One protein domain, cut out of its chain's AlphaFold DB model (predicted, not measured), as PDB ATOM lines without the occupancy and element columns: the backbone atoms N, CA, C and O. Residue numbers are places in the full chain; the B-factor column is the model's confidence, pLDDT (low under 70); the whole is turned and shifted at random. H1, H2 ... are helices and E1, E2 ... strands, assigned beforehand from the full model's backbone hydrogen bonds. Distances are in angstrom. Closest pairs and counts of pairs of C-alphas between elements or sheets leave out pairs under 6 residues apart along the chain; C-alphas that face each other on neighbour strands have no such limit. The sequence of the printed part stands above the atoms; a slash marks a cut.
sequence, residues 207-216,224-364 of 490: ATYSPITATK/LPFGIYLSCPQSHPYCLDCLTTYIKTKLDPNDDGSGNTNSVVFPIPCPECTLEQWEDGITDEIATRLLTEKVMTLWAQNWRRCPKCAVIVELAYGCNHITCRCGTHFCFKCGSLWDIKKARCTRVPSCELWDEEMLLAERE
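AT A GLANCE: This is residues 207 to 216 and 224 to 364 of the 490 residues of the protein "IBR domain-containing protein" of Antrodiella citrinella (UniProt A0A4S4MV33). This domain has little regular structure and is mostly loops in two lobes: H1 to H4 with hairpin E1-E2, then hairpin E3-E4 with H5. It prints 151 residues, 54 in named elements, ordered H1 E1 E2 H2 H3 H4 E3 E4 H5; both sheets are antiparallel, the class mixed. It is compact, radius of gyration of the C-alphas 16.6 A, spanning 54 by 36 by 28 A.

HOW THE PARTS SIT: H1, residues 211 to 215, touches H3, residues 284 to 290; closest C-alphas 211 and 289, 6.3 A. E1, residues 226 to 229, and E2, residues 237 to 239, form an antiparallel hairpin; N 228 to O 238, 2.9 A. H2, residues 240 to 251, only just touches H4, residues 293 to 300, with 3 pairs of C-alphas within 8 A, by residues 248 to 251 alone; closest C-alphas 251 and 298, 6.8 A. E3, residues 321 to 323, and E4, residues 329 to 331, form an antiparallel hairpin; N 322 to O 330, 2.8 A. H5, residues 356 to 364, touches no helix. O i to N i+4 pairs are within hydrogen-bond range throughout H1, H2, H3 and H5, and 3 of 4 in H4.

IN THESE COORDINATES: H1 begins at C-alpha 211 (24.635, -2.325, 7.875). H2 is 16.4 A long; H5, 12.4 A, ends at C-alpha 364 (28.837, 13.952, 38.415).

THE WHOLE: Residues 217 to 223 are cut out, a 14.2 A gap between C-alphas 216 and 224. Links H2 to H3, H4 to E3 and E4 to H5 are long. pLDDT is under 70 in 40 residues, among them 253 to 267.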
ATOM      1  N   ALA A 207      18.956  -4.794   0.554       81.62
ATOM      2  CA  ALA A 207      18.392  -4.247   1.782       81.62
ATOM      3  C   ALA A 207      18.825  -5.077   3.002       81.62
ATOM      4  O   ALA A 207      18.652  -6.298   3.019       81.62
ATOM      5  N   THR A 208      19.369  -4.427   4.029       78.94
ATOM      6  CA  THR A 208      19.772  -5.061   5.292       78.94
ATOM      7  C   THR A 208      19.269  -4.263   6.489       78.94
ATOM      8  O   THR A 208      18.982  -3.077   6.397       78.94
ATOM      9  N   TYR A 209      19.130  -4.927   7.638       66.94
ATOM     10  CA  TYR A 209      18.720  -4.284   8.893       66.94
ATOM     11  C   TYR A 209      19.918  -3.896   9.782       66.94
ATOM     12  O   TYR A 209      19.797  -3.018  10.634       66.94
ATOM     13  N   SER A 210      21.083  -4.525   9.559       66.50
ATOM     14  CA  SER A 210      22.341  -4.285  10.280       66.50
ATOM     15  C   SER A 210      23.483  -3.993   9.289       66.50
ATOM     16  O   SER A 210      24.111  -4.926   8.775       66.50
ATOM     17  N   PRO A 211      23.739  -2.712   8.966       62.59
ATOM     18  CA  PRO A 211      24.635  -2.325   7.875       62.59
ATOM     19  C   PRO A 211      26.123  -2.514   8.210       62.59
ATOM     20  O   PRO A 211      26.891  -2.959   7.359       62.59
ATOM     21  N   ILE A 212      26.526  -2.234   9.458       59.41
ATOM     22  CA  ILE A 212      27.934  -2.243   9.912       59.41
ATOM     23  C   ILE A 212      28.534  -3.656   9.926       59.41
ATOM     24  O   ILE A 212      29.710  -3.845   9.618       59.41
ATOM     25  N   THR A 213      27.744  -4.676  10.268       56.16
ATOM     26  CA  THR A 213      28.213  -6.072  10.258       56.16
ATOM     27  C   THR A 213      28.311  -6.615   8.831       56.16
ATOM     28  O   THR A 213      29.200  -7.408   8.529       56.16
ATOM     29  N   ALA A 214      27.435  -6.153   7.934       56.66
ATOM     30  CA  ALA A 214      27.401  -6.587   6.542       56.66
ATOM     31  C   ALA A 214      28.601  -6.052   5.733       56.66
ATOM     32  O   ALA A 214      29.199  -6.805   4.959       56.66
ATOM     33  N   THR A 215      29.021  -4.801   5.959       57.97
ATOM     34  CA  THR A 215      30.165  -4.179   5.261       57.97
ATOM     35  C   THR A 215      31.524  -4.762   5.644       57.97
ATOM     36  O   THR A 215      32.386  -4.877   4.776       57.97
ATOM     37  N   LYS A 216      31.715  -5.232   6.886       53.91
ATOM     38  CA  LYS A 216      32.968  -5.895   7.323       53.91
ATOM     39  C   LYS A 216      33.286  -7.191   6.561       53.91
ATOM     40  O   LYS A 216      34.425  -7.641   6.564       53.91
ATOM     41  N   LEU A 224      26.854  -6.124  -5.120       70.00
ATOM     42  CA  LEU A 224      25.936  -4.996  -4.954       70.00
ATOM     43  C   LEU A 224      26.069  -4.411  -3.539       70.00
ATOM     44  O   LEU A 224      26.203  -5.190  -2.585       70.00
ATOM     45  N   PRO A 225      26.021  -3.075  -3.389       75.19
ATOM     46  CA  PRO A 225      26.115  -2.427  -2.088       75.19
ATOM     47  C   PRO A 225      24.961  -2.853  -1.175       75.19
ATOM     48  O   PRO A 225      23.915  -3.324  -1.626       75.19
ATOM     49  N   PHE A 226      25.146  -2.683   0.131       85.50
ATOM     50  CA  PHE A 226      24.068  -2.829   1.105       85.50
ATOM     51  C   PHE A 226      23.359  -1.487   1.318       85.50
ATOM     52  O   PHE A 226      23.950  -0.420   1.139       85.50
ATOM     53  N   GLY A 227      22.091  -1.520   1.715       85.81
ATOM     54  CA  GLY A 227      21.311  -0.310   1.970       85.81
ATOM     55  C   GLY A 227      20.112  -0.556   2.868       85.81
ATOM     56  O   GLY A 227      19.856  -1.686   3.283       85.81
ATOM     57  N   ILE A 228      19.384   0.511   3.177       87.94
ATOM     58  CA  ILE A 228      18.265   0.492   4.120       87.94
ATOM     59  C   ILE A 228      17.069   1.285   3.588       87.94
ATOM     60  O   ILE A 228      17.196   2.095   2.667       87.94
ATOM     61  N   TYR A 229      15.915   1.079   4.216       88.31
ATOM     62  CA  TYR A 229      14.735   1.919   4.042       88.31
ATOM     63  C   TYR A 229      14.652   2.924   5.192       88.31
ATOM     64  O   TYR A 229      14.787   2.540   6.356       88.31
ATOM     65  N   LEU A 230      14.433   4.202   4.881       86.38
ATOM     66  CA  LEU A 230      14.164   5.208   5.911       86.38
ATOM     67  C   LEU A 230      12.729   5.075   6.421       86.38
ATOM     68  O   LEU A 230      11.813   4.945   5.618       86.38
ATOM     69  N   SER A 231      12.511   5.250   7.727       81.62
ATOM     70  CA  SER A 231      11.183   5.243   8.377       81.62
ATOM     71  C   SER A 231      10.291   6.457   8.040       81.62
ATOM     72  O   SER A 231       9.420   6.836   8.818       81.62
ATOM     73  N   CYS A 232      10.526   7.101   6.898       82.25
ATOM     74  CA  CYS A 232       9.696   8.172   6.357       82.25
ATOM     75  C   CYS A 232       8.360   7.605   5.818       82.25
ATOM     76  O   CYS A 232       8.282   6.407   5.536       82.25
ATOM     77  N   PRO A 233       7.303   8.419   5.630       79.75
ATOM     78  CA  PRO A 233       5.963   7.930   5.265       79.75
ATOM     79  C   PRO A 233       5.897   7.141   3.947       79.75
ATOM     80  O   PRO A 233       4.980   6.348   3.764       79.75
ATOM     81  N   GLN A 234       6.859   7.342   3.041       79.69
ATOM     82  CA  GLN A 234       6.972   6.621   1.766       79.69
ATOM     83  C   GLN A 234       8.043   5.518   1.788       79.69
ATOM     84  O   GLN A 234       8.287   4.880   0.770       79.69
ATOM     85  N   SER A 235       8.684   5.274   2.936       85.00
ATOM     86  CA  SER A 235       9.718   4.251   3.109       85.00
ATOM     87  C   SER A 235      10.807   4.285   2.020       85.00
ATOM     88  O   SER A 235      11.071   3.271   1.376       85.00
ATOM     89  N   HIS A 236      11.429   5.445   1.776       89.06
ATOM     90  CA  HIS A 236      12.390   5.619   0.681       89.06
ATOM     91  C   HIS A 236      13.675   4.767   0.855       89.06
ATOM     92  O   HIS A 236      14.256   4.756   1.951       89.06
ATOM     93  N   PRO A 237      14.133   4.065  -0.207       89.94
ATOM     94  CA  PRO A 237      15.330   3.219  -0.199       89.94
ATOM     95  C   PRO A 237      16.637   3.969  -0.523       89.94
ATOM     96  O   PRO A 237      16.751   4.632  -1.558       89.94
ATOM     97  N   TYR A 238      17.687   3.762   0.282       89.19
ATOM     98  CA  TYR A 238      19.030   4.300   0.015       89.19
ATOM     99  C   TYR A 238      20.143   3.280   0.264       89.19
ATOM    100  O   TYR A 238      20.094   2.518   1.230       89.19
ATOM    101  N   CYS A 239      21.187   3.303  -0.573       88.81
ATOM    102  CA  CYS A 239      22.421   2.582  -0.275       88.81
ATOM    103  C   CYS A 239      23.159   3.245   0.899       88.81
ATOM    104  O   CYS A 239      23.024   4.449   1.153       88.81
ATOM    105  N   LEU A 240      23.936   2.440   1.623       85.94
ATOM    106  CA  LEU A 240      24.633   2.852   2.838       85.94
ATOM    107  C   LEU A 240      25.584   4.027   2.594       85.94
ATOM    108  O   LEU A 240      25.627   4.960   3.396       85.94
ATOM    109  N   ASP A 241      26.300   4.003   1.474       84.75
ATOM    110  CA  ASP A 241      27.301   5.016   1.150       84.75
ATOM    111  C   ASP A 241      26.649   6.371   0.872       84.75
ATOM    112  O   ASP A 241      27.059   7.389   1.435       84.75
ATOM    113  N   CYS A 242      25.581   6.393   0.071       87.44
ATOM    114  CA  CYS A 242      24.872   7.630  -0.252       87.44
ATOM    115  C   CYS A 242      24.176   8.230   0.969       87.44
ATOM    116  O   CYS A 242      24.248   9.440   1.178       87.44
ATOM    117  N   LEU A 243      23.537   7.400   1.798       87.56
ATOM    118  CA  LEU A 243      22.853   7.884   2.992       87.56
ATOM    119  C   LEU A 243      23.845   8.397   4.046       87.56
ATOM    120  O   LEU A 243      23.639   9.466   4.618       87.56
ATOM    121  N   THR A 244      24.955   7.686   4.252       87.00
ATOM    122  CA  THR A 244      26.027   8.117   5.162       87.00
ATOM    123  C   THR A 244      26.674   9.414   4.683       87.00
ATOM    124  O   THR A 244      26.918  10.313   5.485       87.00
ATOM    125  N   THR A 245      26.925   9.541   3.380       86.25
ATOM    126  CA  THR A 245      27.499  10.758   2.787       86.25
ATOM    127  C   THR A 245      26.531  11.927   2.918       86.25
ATOM    128  O   THR A 245      26.926  13.002   3.355       86.25
ATOM    129  N   TYR A 246      25.245  11.709   2.637       87.00
ATOM    130  CA  TYR A 246      24.209  12.715   2.838       87.00
ATOM    131  C   TYR A 246      24.178  13.209   4.288       87.00
ATOM    132  O   TYR A 246      24.295  14.411   4.517       87.00
ATOM    133  N   ILE A 247      24.120  12.303   5.270       85.06
ATOM    134  CA  ILE A 247      24.135  12.675   6.691       85.06
ATOM    135  C   ILE A 247      25.410  13.458   7.036       85.06
ATOM    136  O   ILE A 247      25.319  14.535   7.620       85.06
ATOM    137  N   LYS A 248      26.586  12.986   6.607       81.50
ATOM    138  CA  LYS A 248      27.866  13.680   6.827       81.50
ATOM    139  C   LYS A 248      27.869  15.094   6.255       81.50
ATOM    140  O   LYS A 248      28.184  16.018   6.987       81.50
ATOM    141  N   THR A 249      27.423  15.295   5.015       81.44
ATOM    142  CA  THR A 249      27.356  16.641   4.406       81.44
ATOM    143  C   THR A 249      26.407  17.596   5.136       81.44
ATOM    144  O   THR A 249      26.507  18.811   4.969       81.44
ATOM    145  N   LYS A 250      25.471  17.070   5.939       78.00
ATOM    146  CA  LYS A 250      24.577  17.864   6.793       78.00
ATOM    147  C   LYS A 250      25.134  18.109   8.197       78.00
ATOM    148  O   LYS A 250      24.694  19.064   8.832       78.00
ATOM    149  N   LEU A 251      26.067  17.280   8.667       74.44
ATOM    150  CA  LEU A 251      26.739  17.417   9.965       74.44
ATOM    151  C   LEU A 251      28.039  18.226   9.879       74.44
ATOM    152  O   LEU A 251      28.364  18.976  10.791       74.44
ATOM    153  N   ASP A 252      28.782  18.066   8.792       71.25
ATOM    154  CA  ASP A 252      30.070  18.704   8.563       71.25
ATOM    155  C   ASP A 252      30.208  19.024   7.065       71.25
ATOM    156  O   ASP A 252      30.717  18.216   6.285       71.25
ATOM    157  N   PRO A 253      29.697  20.183   6.617       66.31
ATOM    158  CA  PRO A 253      29.803  20.584   5.218       66.31
ATOM    159  C   PRO A 253      31.231  20.976   4.802       66.31
ATOM    160  O   PRO A 253      31.461  21.149   3.605       66.31
ATOM    161  N   ASN A 254      32.164  21.139   5.748       66.50
ATOM    162  CA  ASN A 254      33.533  21.591   5.487       66.50
ATOM    163  C   ASN A 254      34.577  20.461   5.563       66.50
ATOM    164  O   ASN A 254      35.721  20.702   5.184       66.50
ATOM    165  N   ASP A 255      34.193  19.263   6.026       63.44
ATOM    166  CA  ASP A 255      35.074  18.099   6.248       63.44
ATOM    167  C   ASP A 255      36.268  18.414   7.175       63.44
ATOM    168  O   ASP A 255      37.332  17.797   7.103       63.44
ATOM    169  N   ASP A 256      36.112  19.412   8.052       64.56
ATOM    170  CA  ASP A 256      37.151  19.861   8.984       64.56
ATOM    171  C   ASP A 256      37.055  19.154  10.350       64.56
ATOM    172  O   ASP A 256      37.903  19.351  11.227       64.56
ATOM    173  N   GLY A 257      36.053  18.286  10.535       61.00
ATOM    174  CA  GLY A 257      35.777  17.589  11.787       61.00
ATOM    175  C   GLY A 257      35.224  18.503  12.880       61.00
ATOM    176  O   GLY A 257      34.980  18.033  13.995       61.00
ATOM    177  N   SER A 258      35.016  19.785  12.578       58.53
ATOM    178  CA  SER A 258      34.333  20.736  13.433       58.53
ATOM    179  C   SER A 258      32.915  20.888  12.896       58.53
ATOM    180  O   SER A 258      32.665  21.537  11.886       58.53
ATOM    181  N   GLY A 259      31.940  20.263  13.560       56.94
ATOM    182  CA  GLY A 259      30.541  20.563  13.273       56.94
ATOM    183  C   GLY A 259      30.347  22.069  13.449       56.94
ATOM    184  O   GLY A 259      30.343  22.583  14.566       56.94
ATOM    185  N   ASN A 260      30.292  22.832  12.360       53.75
ATOM    186  CA  ASN A 260      30.127  24.267  12.499       53.75
ATOM    187  C   ASN A 260      28.691  24.499  12.975       53.75
ATOM    188  O   ASN A 260      27.737  24.224  12.235       53.75
ATOM    189  N   THR A 261      28.555  25.025  14.196       53.94
ATOM    190  CA  THR A 261      27.290  25.308  14.895       53.94
ATOM    191  C   THR A 261      26.292  26.107  14.067       53.94
ATOM    192  O   THR A 261      25.113  26.085  14.383       53.94
ATOM    193  N   ASN A 262      26.717  26.789  12.999       53.69
ATOM    194  CA  ASN A 262      25.842  27.558  12.113       53.69
ATOM    195  C   ASN A 262      25.241  26.756  10.942       53.69
ATOM    196  O   ASN A 262      24.299  27.229  10.300       53.69
ATOM    197  N   SER A 263      25.765  25.567  10.634       55.22
ATOM    198  CA  SER A 263      25.465  24.843   9.386       55.22
ATOM    199  C   SER A 263      24.682  23.543   9.567       55.22
ATOM    200  O   SER A 263      23.964  23.138   8.652       55.22
ATOM    201  N   VAL A 264      24.735  22.939  10.756       59.25
ATOM    202  CA  VAL A 264      24.054  21.672  11.036       59.25
ATOM    203  C   VAL A 264      22.550  21.891  11.222       59.25
ATOM    204  O   VAL A 264      22.094  22.854  11.859       59.25
ATOM    205  N   VAL A 265      21.749  21.034  10.588       57.88
ATOM    206  CA  VAL A 265      20.281  21.120  10.554       57.88
ATOM    207  C   VAL A 265      19.704  19.838  11.141       57.88
ATOM    208  O   VAL A 265      19.696  18.813  10.472       57.88
ATOM    209  N   PHE A 266      19.183  19.907  12.366       65.75
ATOM    210  CA  PHE A 266      18.339  18.857  12.936       65.75
ATOM    211  C   PHE A 266      16.872  19.308  12.964       65.75
ATOM    212  O   PHE A 266      16.616  20.477  13.284       65.75
ATOM    213  N   PRO A 267      15.910  18.409  12.686       69.69
ATOM    214  CA  PRO A 267      16.090  17.011  12.279       69.69
ATOM    215  C   PRO A 267      16.529  16.889  10.806       69.69
ATOM    216  O   PRO A 267      16.089  17.668   9.962       69.69
ATOM    217  N   ILE A 268      17.421  15.938  10.490       79.44
ATOM    218  CA  ILE A 268      17.902  15.728   9.112       79.44
ATOM    219  C   ILE A 268      16.778  15.047   8.313       79.44
ATOM    220  O   ILE A 268      16.418  13.914   8.641       79.44
ATOM    221  N   PRO A 269      16.202  15.690   7.278       80.69
ATOM    222  CA  PRO A 269      15.085  15.118   6.537       80.69
ATOM    223  C   PRO A 269      15.553  14.027   5.572       80.69
ATOM    224  O   PRO A 269      16.720  13.975   5.173       80.69
ATOM    225  N   CYS A 270      14.613  13.188   5.145       83.81
ATOM    226  CA  CYS A 270      14.820  12.287   4.017       83.81
ATOM    227  C   CYS A 270      15.101  13.113   2.744       83.81
ATOM    228  O   CYS A 270      14.426  14.123   2.542       83.81
ATOM    229  N   PRO A 271      16.052  12.697   1.881       83.81
ATOM    230  CA  PRO A 271      16.382  13.405   0.638       83.81
ATOM    231  C   PRO A 271      15.188  13.696  -0.285       83.81
ATOM    232  O   PRO A 271      15.209  14.682  -1.014       83.81
ATOM    233  N   GLU A 272      14.155  12.852  -0.246       80.38
ATOM    234  CA  GLU A 272      12.971  12.943  -1.113       80.38
ATOM    235  C   GLU A 272      11.726  13.505  -0.404       80.38
ATOM    236  O   GLU A 272      10.764  13.890  -1.067       80.38
ATOM    237  N   CYS A 273      11.718  13.586   0.931       80.31
ATOM    238  CA  CYS A 273      10.572  14.109   1.680       80.31
ATOM    239  C   CYS A 273      10.713  15.605   1.976       80.31
ATOM    240  O   CYS A 273      11.798  16.119   2.243       80.31
ATOM    241  N   THR A 274       9.577  16.296   2.037       70.88
ATOM    242  CA  THR A 274       9.516  17.660   2.580       70.88
ATOM    243  C   THR A 274       9.422  17.630   4.111       70.88
ATOM    244  O   THR A 274       8.855  16.698   4.682       70.88
ATOM    245  N   LEU A 275       9.958  18.655   4.788       64.88
ATOM    246  CA  LEU A 275       9.935  18.764   6.261       64.88
ATOM    247  C   LEU A 275       8.510  18.761   6.848       64.88
ATOM    248  O   LEU A 275       8.322  18.355   7.987       64.88
ATOM    249  N   GLU A 276       7.508  19.167   6.066       62.06
ATOM    250  CA  GLU A 276       6.092  19.171   6.463       62.06
ATOM    251  C   GLU A 276       5.461  17.767   6.453       62.06
ATOM    252  O   GLU A 276       4.478  17.520   7.143       62.06
ATOM    253  N   GLN A 277       6.015  16.832   5.673       67.25
ATOM    254  CA  GLN A 277       5.520  15.452   5.576       67.25
ATOM    255  C   GLN A 277       6.182  14.519   6.592       67.25
ATOM    256  O   GLN A 277       5.637  13.461   6.905       67.25
ATOM    257  N   TRP A 278       7.364  14.887   7.087       70.81
ATOM    258  CA  TRP A 278       8.108  14.100   8.060       70.81
ATOM    259  C   TRP A 278       8.886  15.011   9.012       70.81
ATOM    260  O   TRP A 278      10.058  15.316   8.795       70.81
ATOM    261  N   GLU A 279       8.204  15.437  10.076       60.72
ATOM    262  CA  GLU A 279       8.734  16.367  11.081       60.72
ATOM    263  C   GLU A 279       9.837  15.748  11.955       60.72
ATOM    264  O   GLU A 279      10.651  16.471  12.518       60.72
ATOM    265  N   ASP A 280       9.875  14.415  12.064       64.38
ATOM    266  CA  ASP A 280      10.793  13.693  12.952       64.38
ATOM    267  C   ASP A 280      12.205  13.513  12.364       64.38
ATOM    268  O   ASP A 280      13.173  13.417  13.118       64.38
ATOM    269  N   GLY A 281      12.339  13.510  11.031       77.25
ATOM    270  CA  GLY A 281      13.598  13.248  10.326       77.25
ATOM    271  C   GLY A 281      14.262  11.909  10.677       77.25
ATOM    272  O   GLY A 281      13.671  11.026  11.297       77.25
ATOM    273  N   ILE A 282      15.502  11.729  10.217       82.50
ATOM    274  CA  ILE A 282      16.273  10.501  10.447       82.50
ATOM    275  C   ILE A 282      16.476  10.308  11.954       82.50
ATOM    276  O   ILE A 282      17.003  11.188  12.629       82.50
ATOM    277  N   THR A 283      16.057   9.148  12.463       79.44
ATOM    278  CA  THR A 283      16.099   8.817  13.890       79.44
ATOM    279  C   THR A 283      17.499   8.423  14.351       79.44
ATOM    280  O   THR A 283      18.322   7.937  13.567       79.44
ATOM    281  N   ASP A 284      17.733   8.540  15.657       76.19
ATOM    282  CA  ASP A 284      18.991   8.142  16.294       76.19
ATOM    283  C   ASP A 284      19.303   6.649  16.090       76.19
ATOM    284  O   ASP A 284      20.460   6.270  15.924       76.19
ATOM    285  N   GLU A 285      18.279   5.791  16.011       78.12
ATOM    286  CA  GLU A 285      18.440   4.361  15.713       78.12
ATOM    287  C   GLU A 285      19.039   4.113  14.324       78.12
ATOM    288  O   GLU A 285      19.881   3.229  14.151       78.12
ATOM    289  N   ILE A 286      18.604   4.889  13.327       81.81
ATOM    290  CA  ILE A 286      19.125   4.801  11.965       81.81
ATOM    291  C   ILE A 286      20.540   5.380  11.935       81.81
ATOM    292  O   ILE A 286      21.442   4.733  11.411       81.81
ATOM    293  N   ALA A 287      20.771   6.538  12.553       80.19
ATOM    294  CA  ALA A 287      22.096   7.155  12.611       80.19
ATOM    295  C   ALA A 287      23.144   6.240  13.271       80.19
ATOM    296  O   ALA A 287      24.206   6.012  12.691       80.19
ATOM    297  N   THR A 288      22.801   5.613  14.402       81.12
ATOM    298  CA  THR A 288      23.674   4.675  15.138       81.12
ATOM    299  C   THR A 288      24.095   3.476  14.287       81.12
ATOM    300  O   THR A 288      25.188   2.940  14.444       81.12
ATOM    301  N   ARG A 289      23.239   3.040  13.356       77.69
ATOM    302  CA  ARG A 289      23.517   1.899  12.470       77.69
ATOM    303  C   ARG A 289      24.334   2.256  11.233       77.69
ATOM    304  O   ARG A 289      24.797   1.339  10.559       77.69
ATOM    305  N   LEU A 290      24.456   3.538  10.898       76.62
ATOM    306  CA  LEU A 290      25.085   4.002   9.656       76.62
ATOM    307  C   LEU A 290      26.412   4.723   9.906       76.62
ATOM    308  O   LEU A 290      27.330   4.626   9.094       76.62
ATOM    309  N   LEU A 291      26.511   5.466  11.006       79.81
ATOM    310  CA  LEU A 291      27.633   6.353  11.280       79.81
ATOM    311  C   LEU A 291      28.716   5.654  12.111       79.81
ATOM    312  O   LEU A 291      28.443   4.824  12.972       79.81
ATOM    313  N   THR A 292      29.974   6.015  11.853       78.56
ATOM    314  CA  THR A 292      31.117   5.602  12.677       78.56
ATOM    315  C   THR A 292      31.186   6.431  13.957       78.56
ATOM    316  O   THR A 292      30.639   7.530  14.018       78.56
ATOM    317  N   GLU A 293      31.917   5.944  14.960       74.44
ATOM    318  CA  GLU A 293      32.068   6.581  16.277       74.44
ATOM    319  C   GLU A 293      32.397   8.084  16.195       74.44
ATOM    320  O   GLU A 293      31.710   8.905  16.794       74.44
ATOM    321  N   LYS A 294      33.357   8.469  15.340       71.31
ATOM    322  CA  LYS A 294      33.749   9.874  15.125       71.31
ATOM    323  C   LYS A 294      32.621  10.768  14.586       71.31
ATOM    324  O   LYS A 294      32.609  11.959  14.853       71.31
ATOM    325  N   VAL A 295      31.703  10.228  13.785       72.00
ATOM    326  CA  VAL A 295      30.587  11.003  13.208       72.00
ATOM    327  C   VAL A 295      29.369  10.949  14.131       72.00
ATOM    328  O   VAL A 295      28.597  11.902  14.193       72.00
ATOM    329  N   MET A 296      29.232   9.872  14.907       75.44
ATOM    330  CA  MET A 296      28.224   9.752  15.959       75.44
ATOM    331  C   MET A 296      28.414  10.778  17.073       75.44
ATOM    332  O   MET A 296      27.421  11.274  17.593       75.44
ATOM    333  N   THR A 297      29.647  11.163  17.410       69.81
ATOM    334  CA  THR A 297      29.874  12.241  18.388       69.81
ATOM    335  C   THR A 297      29.344  13.589  17.893       69.81
ATOM    336  O   THR A 297      28.773  14.333  18.682       69.81
ATOM    337  N   LEU A 298      29.451  13.881  16.592       68.31
ATOM    338  CA  LEU A 298      28.852  15.071  15.971       68.31
ATOM    339  C   LEU A 298      27.321  14.973  15.894       68.31
ATOM    340  O   LEU A 298      26.638  15.976  16.065       68.31
ATOM    341  N   TRP A 299      26.775  13.771  15.683       71.44
ATOM    342  CA  TRP A 299      25.330  13.526  15.755       71.44
ATOM    343  C   TRP A 299      24.779  13.716  17.180       71.44
ATOM    344  O   TRP A 299      23.686  14.246  17.362       71.44
ATOM    345  N   ALA A 300      25.553  13.317  18.193       62.81
ATOM    346  CA  ALA A 300      25.198  13.410  19.608       62.81
ATOM    347  C   ALA A 300      25.368  14.822  20.202       62.81
ATOM    348  O   ALA A 300      24.800  15.114  21.258       62.81
ATOM    349  N   GLN A 301      26.117  15.713  19.539       62.47
ATOM    350  CA  GLN A 301      26.146  17.143  19.860       62.47
ATOM    351  C   GLN A 301      24.772  17.731  19.520       62.47
ATOM    352  O   GLN A 301      24.471  18.097  18.388       62.47
ATOM    353  N   ASN A 302      23.894  17.720  20.520       56.69
ATOM    354  CA  ASN A 302      22.440  17.772  20.387       56.69
ATOM    355  C   ASN A 302      21.919  19.185  20.036       56.69
ATOM    356  O   ASN A 302      21.122  19.770  20.765       56.69
ATOM    357  N   TRP A 303      22.385  19.795  18.946       67.56
ATOM    358  CA  TRP A 303      21.974  21.139  18.538       67.56
ATOM    359  C   TRP A 303      20.533  21.144  18.025       67.56
ATOM    360  O   TRP A 303      20.143  20.349  17.168       67.56
ATOM    361  N   ARG A 304      19.716  22.072  18.536       70.81
ATOM    362  CA  ARG A 304      18.287  22.166  18.202       70.81
ATOM    363  C   ARG A 304      17.946  23.529  17.624       70.81
ATOM    364  O   ARG A 304      18.363  24.552  18.154       70.81
ATOM    365  N   ARG A 305      17.146  23.576  16.555       70.88
ATOM    366  CA  ARG A 305      16.646  24.840  15.989       70.88
ATOM    367  C   ARG A 305      15.318  25.228  16.616       70.88
ATOM    368  O   ARG A 305      14.445  24.392  16.825       70.88
ATOM    369  N   CYS A 306      15.141  26.521  16.872       78.75
ATOM    370  CA  CYS A 306      13.830  27.042  17.232       78.75
ATOM    371  C   CYS A 306      12.848  26.841  16.062       78.75
ATOM    372  O   CYS A 306      13.144  27.315  14.962       78.75
ATOM    373  N   PRO A 307      11.650  26.267  16.285       75.75
ATOM    374  CA  PRO A 307      10.680  26.015  15.215       75.75
ATOM    375  C   PRO A 307      10.146  27.296  14.550       75.75
ATOM    376  O   PRO A 307       9.591  27.238  13.462       75.75
ATOM    377  N   LYS A 308      10.308  28.467  15.186       76.50
ATOM    378  CA  LYS A 308       9.814  29.752  14.665       76.50
ATOM    379  C   LYS A 308      10.866  30.566  13.912       76.50
ATOM    380  O   LYS A 308      10.567  31.122  12.866       76.50
ATOM    381  N   CYS A 309      12.066  30.719  14.472       76.81
ATOM    382  CA  CYS A 309      13.099  31.602  13.906       76.81
ATOM    383  C   CYS A 309      14.345  30.862  13.414       76.81
ATOM    384  O   CYS A 309      15.303  31.515  13.011       76.81
ATOM    385  N   ALA A 310      14.355  29.528  13.498       73.12
ATOM    386  CA  ALA A 310      15.453  28.655  13.089       73.12
ATOM    387  C   ALA A 310      16.816  28.935  13.753       73.12
ATOM    388  O   ALA A 310      17.817  28.338  13.365       73.12
ATOM    389  N   VAL A 311      16.862  29.800  14.776       74.19
ATOM    390  CA  VAL A 311      18.065  30.043  15.579       74.19
ATOM    391  C   VAL A 311      18.424  28.764  16.322       74.19
ATOM    392  O   VAL A 311      17.553  28.129  16.925       74.19
ATOM    393  N   ILE A 312      19.703  28.405  16.262       74.38
ATOM    394  CA  ILE A 312      20.249  27.213  16.900       74.38
ATOM    395  C   ILE A 312      20.411  27.476  18.392       74.38
ATOM    396  O   ILE A 312      20.843  28.549  18.821       74.38
ATOM    397  N   VAL A 313      19.995  26.495  19.176       74.56
ATOM    398  CA  VAL A 313      20.041  26.486  20.625       74.56
ATOM    399  C   VAL A 313      20.786  25.235  21.054       74.56
ATOM    400  O   VAL A 313      20.481  24.125  20.614       74.56
ATOM    401  N   GLU A 314      21.750  25.442  21.935       78.31
ATOM    402  CA  GLU A 314      22.448  24.406  22.676       78.31
ATOM    403  C   GLU A 314      21.944  24.451  24.123       78.31
ATOM    404  O   GLU A 314      21.893  25.523  24.736       78.31
ATOM    405  N   LEU A 315      21.522  23.305  24.659       74.19
ATOM    406  CA  LEU A 315      21.169  23.177  26.068       74.19
ATOM    407  C   LEU A 315      22.417  22.735  26.828       74.19
ATOM    408  O   LEU A 315      22.791  21.570  26.781       74.19
ATOM    409  N   ALA A 316      23.048  23.673  27.534       68.69
ATOM    410  CA  ALA A 316      24.199  23.362  28.379       68.69
ATOM    411  C   ALA A 316      23.794  22.508  29.597       68.69
ATOM    412  O   ALA A 316      24.461  21.533  29.927       68.69
ATOM    413  N   TYR A 317      22.698  22.878  30.267       65.12
ATOM    414  CA  TYR A 317      22.119  22.164  31.407       65.12
ATOM    415  C   TYR A 317      20.690  22.662  31.670       65.12
ATOM    416  O   TYR A 317      20.363  23.810  31.357       65.12
ATOM    417  N   GLY A 318      19.841  21.832  32.285       76.19
ATOM    418  CA  GLY A 318      18.509  22.238  32.749       76.19
ATOM    419  C   GLY A 318      17.388  21.290  32.332       76.19
ATOM    420  O   GLY A 318      17.614  20.115  32.059       76.19
ATOM    421  N   CYS A 319      16.155  21.796  32.333       83.06
ATOM    422  CA  CYS A 319      14.999  21.046  31.858       83.06
ATOM    423  C   CYS A 319      14.892  21.111  30.329       83.06
ATOM    424  O   CYS A 319      15.390  22.030  29.681       83.06
ATOM    425  N   ASN A 320      14.151  20.171  29.751       83.38
ATOM    426  CA  ASN A 320      13.884  20.109  28.318       83.38
ATOM    427  C   ASN A 320      13.018  21.279  27.808       83.38
ATOM    428  O   ASN A 320      12.702  21.307  26.623       83.38
ATOM    429  N   HIS A 321      12.597  22.229  28.648       88.19
ATOM    430  CA  HIS A 321      11.847  23.421  28.240       88.19
ATOM    431  C   HIS A 321      12.799  24.558  27.854       88.19
ATOM    432  O   HIS A 321      13.504  25.112  28.690       88.19
ATOM    433  N   ILE A 322      12.770  24.951  26.581       87.00
ATOM    434  CA  ILE A 322      13.593  26.032  26.036       87.00
ATOM    435  C   ILE A 322      12.728  27.243  25.730       87.00
ATOM    436  O   ILE A 322      11.650  27.128  25.147       87.00
ATOM    437  N   THR A 323      13.250  28.426  26.048       88.69
ATOM    438  CA  THR A 323      12.701  29.705  25.591       88.69
ATOM    439  C   THR A 323      13.673  30.340  24.607       88.69
ATOM    440  O   THR A 323      14.778  30.733  24.976       88.69
ATOM    441  N   CYS A 324      13.281  30.436  23.338       86.75
ATOM    442  CA  CYS A 324      14.111  31.074  22.323       86.75
ATOM    443  C   CYS A 324      14.124  32.603  22.485       86.75
ATOM    444  O   CYS A 324      13.154  33.196  22.956       86.75
ATOM    445  N   ARG A 325      15.166  33.267  21.962       83.62
ATOM    446  CA  ARG A 325      15.256  34.739  21.860       83.62
ATOM    447  C   ARG A 325      14.077  35.373  21.108       83.62
ATOM    448  O   ARG A 325      13.758  36.528  21.348       83.62
ATOM    449  N   CYS A 326      13.408  34.626  20.225       84.06
ATOM    450  CA  CYS A 326      12.201  35.078  19.522       84.06
ATOM    451  C   CYS A 326      10.903  34.966  20.353       84.06
ATOM    452  O   CYS A 326       9.817  35.223  19.827       84.06
ATOM    453  N   GLY A 327      10.997  34.526  21.615       84.38
ATOM    454  CA  GLY A 327       9.869  34.336  22.534       84.38
ATOM    455  C   GLY A 327       9.117  33.012  22.372       84.38
ATOM    456  O   GLY A 327       8.097  32.807  23.020       84.38
ATOM    457  N   THR A 328       9.580  32.107  21.505       87.88
ATOM    458  CA  THR A 328       8.934  30.796  21.322       87.88
ATOM    459  C   THR A 328       9.417  29.812  22.373       87.88
ATOM    460  O   THR A 328      10.627  29.642  22.542       87.88
ATOM    461  N   HIS A 329       8.474  29.131  23.020       90.19
ATOM    462  CA  HIS A 329       8.757  28.040  23.941       90.19
ATOM    463  C   HIS A 329       8.611  26.698  23.229       90.19
ATOM    464  O   HIS A 329       7.569  26.412  22.635       90.19
ATOM    465  N   PHE A 330       9.650  25.878  23.289       88.12
ATOM    466  CA  PHE A 330       9.671  24.567  22.651       88.12
ATOM    467  C   PHE A 330      10.468  23.585  23.503       88.12
ATOM    468  O   PHE A 330      11.189  23.977  24.420       88.12
ATOM    469  N   CYS A 331      10.294  22.299  23.242       85.75
ATOM    470  CA  CYS A 331      11.014  21.261  23.948       85.75
ATOM    471  C   CYS A 331      12.337  20.942  23.246       85.75
ATOM    472  O   CYS A 331      12.355  20.703  22.042       85.75
ATOM    473  N   PHE A 332      13.431  20.867  23.996       82.56
ATOM    474  CA  PHE A 332      14.747  20.508  23.480       82.56
ATOM    475  C   PHE A 332      14.811  19.057  22.975       82.56
ATOM    476  O   PHE A 332      15.412  18.787  21.940       82.56
ATOM    477  N   LYS A 333      14.128  18.122  23.651       77.69
ATOM    478  CA  LYS A 333      14.123  16.697  23.283       77.69
ATOM    479  C   LYS A 333      13.392  16.444  21.960       77.69
ATOM    480  O   LYS A 333      13.996  15.913  21.033       77.69
ATOM    481  N   CYS A 334      12.122  16.869  21.874       76.69
ATOM    482  CA  CYS A 334      11.218  16.619  20.738       76.69
ATOM    483  C   CYS A 334      11.222  17.719  19.657       76.69
ATOM    484  O   CYS A 334      10.675  17.494  18.584       76.69
ATOM    485  N   GLY A 335      11.718  18.932  19.929       75.00
ATOM    486  CA  GLY A 335      11.586  20.093  19.029       75.00
ATOM    487  C   GLY A 335      10.175  20.703  18.956       75.00
ATOM    488  O   GLY A 335      10.016  21.845  18.523       75.00
ATOM    489  N   SER A 336       9.147  19.983  19.421       82.50
ATOM    490  CA  SER A 336       7.752  20.431  19.430       82.50
ATOM    491  C   SER A 336       7.520  21.612  20.376       82.50
ATOM    492  O   SER A 336       8.289  21.858  21.310       82.50
ATOM    493  N   LEU A 337       6.418  22.334  20.161       85.25
ATOM    494  CA  LEU A 337       6.017  23.444  21.022       85.25
ATOM    495  C   LEU A 337       5.831  22.996  22.481       85.25
ATOM    496  O   LEU A 337       5.527  21.842  22.788       85.25
ATOM    497  N   TRP A 338       6.038  23.935  23.398       88.38
ATOM    498  CA  TRP A 338       5.853  23.701  24.825       88.38
ATOM    499  C   TRP A 338       4.538  24.315  25.302       88.38
ATOM    500  O   TRP A 338       4.316  25.518  25.140       88.38
ATOM    501  N   ASP A 339       3.675  23.515  25.932       85.88
ATOM    502  CA  ASP A 339       2.466  24.037  26.572       85.88
ATOM    503  C   ASP A 339       2.848  24.665  27.917       85.88
ATOM    504  O   ASP A 339       3.066  23.972  28.911       85.88
ATOM    505  N   ILE A 340       2.924  25.996  27.947       83.94
ATOM    506  CA  ILE A 340       3.289  26.771  29.141       83.94
ATOM    507  C   ILE A 340       2.263  26.570  30.266       83.94
ATOM    508  O   ILE A 340       2.638  26.533  31.436       83.94
ATOM    509  N   LYS A 341       0.972  26.400  29.941       83.75
ATOM    510  CA  LYS A 341      -0.089  26.247  30.953       83.75
ATOM    511  C   LYS A 341      -0.028  24.882  31.626       83.75
ATOM    512  O   LYS A 341      -0.319  24.771  32.813       83.75
ATOM    513  N   LYS A 342       0.314  23.844  30.860       82.06
ATOM    514  CA  LYS A 342       0.378  22.457  31.344       82.06
ATOM    515  C   LYS A 342       1.796  21.970  31.648       82.06
ATOM    516  O   LYS A 342       1.937  20.799  31.999       82.06
ATOM    517  N   ALA A 343       2.794  22.837  31.474       84.19
ATOM    518  CA  ALA A 343       4.221  22.585  31.653       84.19
ATOM    519  C   ALA A 343       4.697  21.251  31.037       84.19
ATOM    520  O   ALA A 343       5.353  20.460  31.713       84.19
ATOM    521  N   ARG A 344       4.342  20.978  29.770       86.12
ATOM    522  CA  ARG A 344       4.678  19.712  29.081       86.12
ATOM    523  C   ARG A 344       4.941  19.888  27.573       86.12
ATOM    524  O   ARG A 344       4.412  20.830  26.977       86.12
ATOM    525  N   CYS A 345       5.711  18.975  26.955       86.38
ATOM    526  CA  CYS A 345       5.863  18.902  25.483       86.38
ATOM    527  C   CYS A 345       4.486  18.593  24.862       86.38
ATOM    528  O   CYS A 345       3.709  17.807  25.406       86.38
ATOM    529  N   THR A 346       4.161  19.227  23.729       84.25
ATOM    530  CA  THR A 346       2.885  18.994  23.025       84.25
ATOM    531  C   THR A 346       2.860  17.694  22.214       84.25
ATOM    532  O   THR A 346       1.802  17.324  21.712       84.25
ATOM    533  N   ARG A 347       4.002  17.007  22.071       81.88
ATOM    534  CA  ARG A 347       4.113  15.697  21.410       81.88
ATOM    535  C   ARG A 347       3.345  14.629  22.190       81.88
ATOM    536  O   ARG A 347       3.207  14.720  23.408       81.88
ATOM    537  N   VAL A 348       2.870  13.604  21.487       76.56
ATOM    538  CA  VAL A 348       2.229  12.426  22.082       76.56
ATOM    539  C   VAL A 348       3.039  11.175  21.711       76.56
ATOM    540  O   VAL A 348       3.196  10.923  20.519       76.56
ATOM    541  N   PRO A 349       3.544  10.394  22.687       79.06
ATOM    542  CA  PRO A 349       3.550  10.678  24.126       79.06
ATOM    543  C   PRO A 349       4.409  11.912  24.467       79.06
ATOM    544  O   PRO A 349       5.360  12.238  23.758       79.06
ATOM    545  N   SER A 350       4.046  12.625  25.540       79.94
ATOM    546  CA  SER A 350       4.775  13.826  25.973       79.94
ATOM    547  C   SER A 350       6.168  13.445  26.446       79.94
ATOM    548  O   SER A 350       6.309  12.557  27.281       79.94
ATOM    549  N   CYS A 351       7.182  14.175  25.983       82.56
ATOM    550  CA  CYS A 351       8.523  14.071  26.541       82.56
ATOM    551  C   CYS A 351       8.544  14.468  28.019       82.56
ATOM    552  O   CYS A 351       7.777  15.332  28.459       82.56
ATOM    553  N   GLU A 352       9.462  13.851  28.755       81.75
ATOM    554  CA  GLU A 352       9.742  14.173  30.147       81.75
ATOM    555  C   GLU A 352      10.371  15.566  30.269       81.75
ATOM    556  O   GLU A 352      11.119  16.027  29.401       81.75
ATOM    557  N   LEU A 353      10.039  16.257  31.361       79.06
ATOM    558  CA  LEU A 353      10.537  17.606  31.642       79.06
ATOM    559  C   LEU A 353      12.049  17.617  31.886       79.06
ATOM    560  O   LEU A 353      12.711  18.600  31.566       79.06
ATOM    561  N   TRP A 354      12.582  16.530  32.427       77.31
ATOM    562  CA  TRP A 354      13.990  16.364  32.741       77.31
ATOM    563  C   TRP A 354      14.506  15.131  32.030       77.31
ATOM    564  O   TRP A 354      13.769  14.164  31.871       77.31
ATOM    565  N   ASP A 355      15.756  15.185  31.600       71.00
ATOM    566  CA  ASP A 355      16.454  14.010  31.110       71.00
ATOM    567  C   ASP A 355      17.258  13.410  32.274       71.00
ATOM    568  O   ASP A 355      18.104  14.096  32.859       71.00
ATOM    569  N   GLU A 356      16.928  12.180  32.679       63.31
ATOM    570  CA  GLU A 356      17.543  11.524  33.842       63.31
ATOM    571  C   GLU A 356      19.057  11.352  33.666       63.31
ATOM    572  O   GLU A 356      19.815  11.570  34.615       63.31
ATOM    573  N   GLU A 357      19.510  11.068  32.444       65.31
ATOM    574  CA  GLU A 357      20.929  10.917  32.118       65.31
ATOM    575  C   GLU A 357      21.657  12.264  32.215       65.31
ATOM    576  O   GLU A 357      22.743  12.355  32.793       65.31
ATOM    577  N   MET A 358      21.025  13.347  31.748       66.06
ATOM    578  CA  MET A 358      21.583  14.701  31.853       66.06
ATOM    579  C   MET A 358      21.678  15.178  33.309       66.06
ATOM    580  O   MET A 358      22.654  15.835  33.684       66.06
ATOM    581  N   LEU A 359      20.690  14.841  34.144       70.25
ATOM    582  CA  LEU A 359      20.698  15.160  35.574       70.25
ATOM    583  C   LEU A 359      21.785  14.392  36.338       70.25
ATOM    584  O   LEU A 359      22.407  14.956  37.245       70.25
ATOM    585  N   LEU A 360      22.015  13.123  35.993       70.62
ATOM    586  CA  LEU A 360      23.084  12.308  36.575       70.62
ATOM    587  C   LEU A 360      24.463  12.825  36.159       70.62
ATOM    588  O   LEU A 360      25.292  13.089  37.031       70.62
ATOM    589  N   ALA A 361      24.663  13.085  34.865       69.38
ATOM    590  CA  ALA A 361      25.905  13.654  34.347       69.38
ATOM    591  C   ALA A 361      26.224  15.024  34.975       69.38
ATOM    592  O   ALA A 361      27.379  15.340  35.238       69.38
ATOM    593  N   GLU A 362      25.210  15.841  35.271       70.88
ATOM    594  CA  GLU A 362      25.400  17.123  35.954       70.88
ATOM    595  C   GLU A 362      25.739  16.970  37.444       70.88
ATOM    596  O   GLU A 362      26.528  17.750  37.984       70.88
ATOM    597  N   ARG A 363      25.176  15.971  38.139       70.69
ATOM    598  CA  ARG A 363      25.587  15.649  39.518       70.69
ATOM    599  C   ARG A 363      27.041  15.197  39.567       70.69
ATOM    600  O   ARG A 363      27.754  15.594  40.489       70.69
ATOM    601  N   GLU A 364      27.459  14.410  38.585       72.94
ATOM    602  CA  GLU A 364      28.837  13.952  38.415       72.94
ATOM    603  C   GLU A 364      29.773  15.135  38.136       72.94
ATOM    604  O   GLU A 364      30.669  15.406  38.931       72.94
TER     605      GLU A 364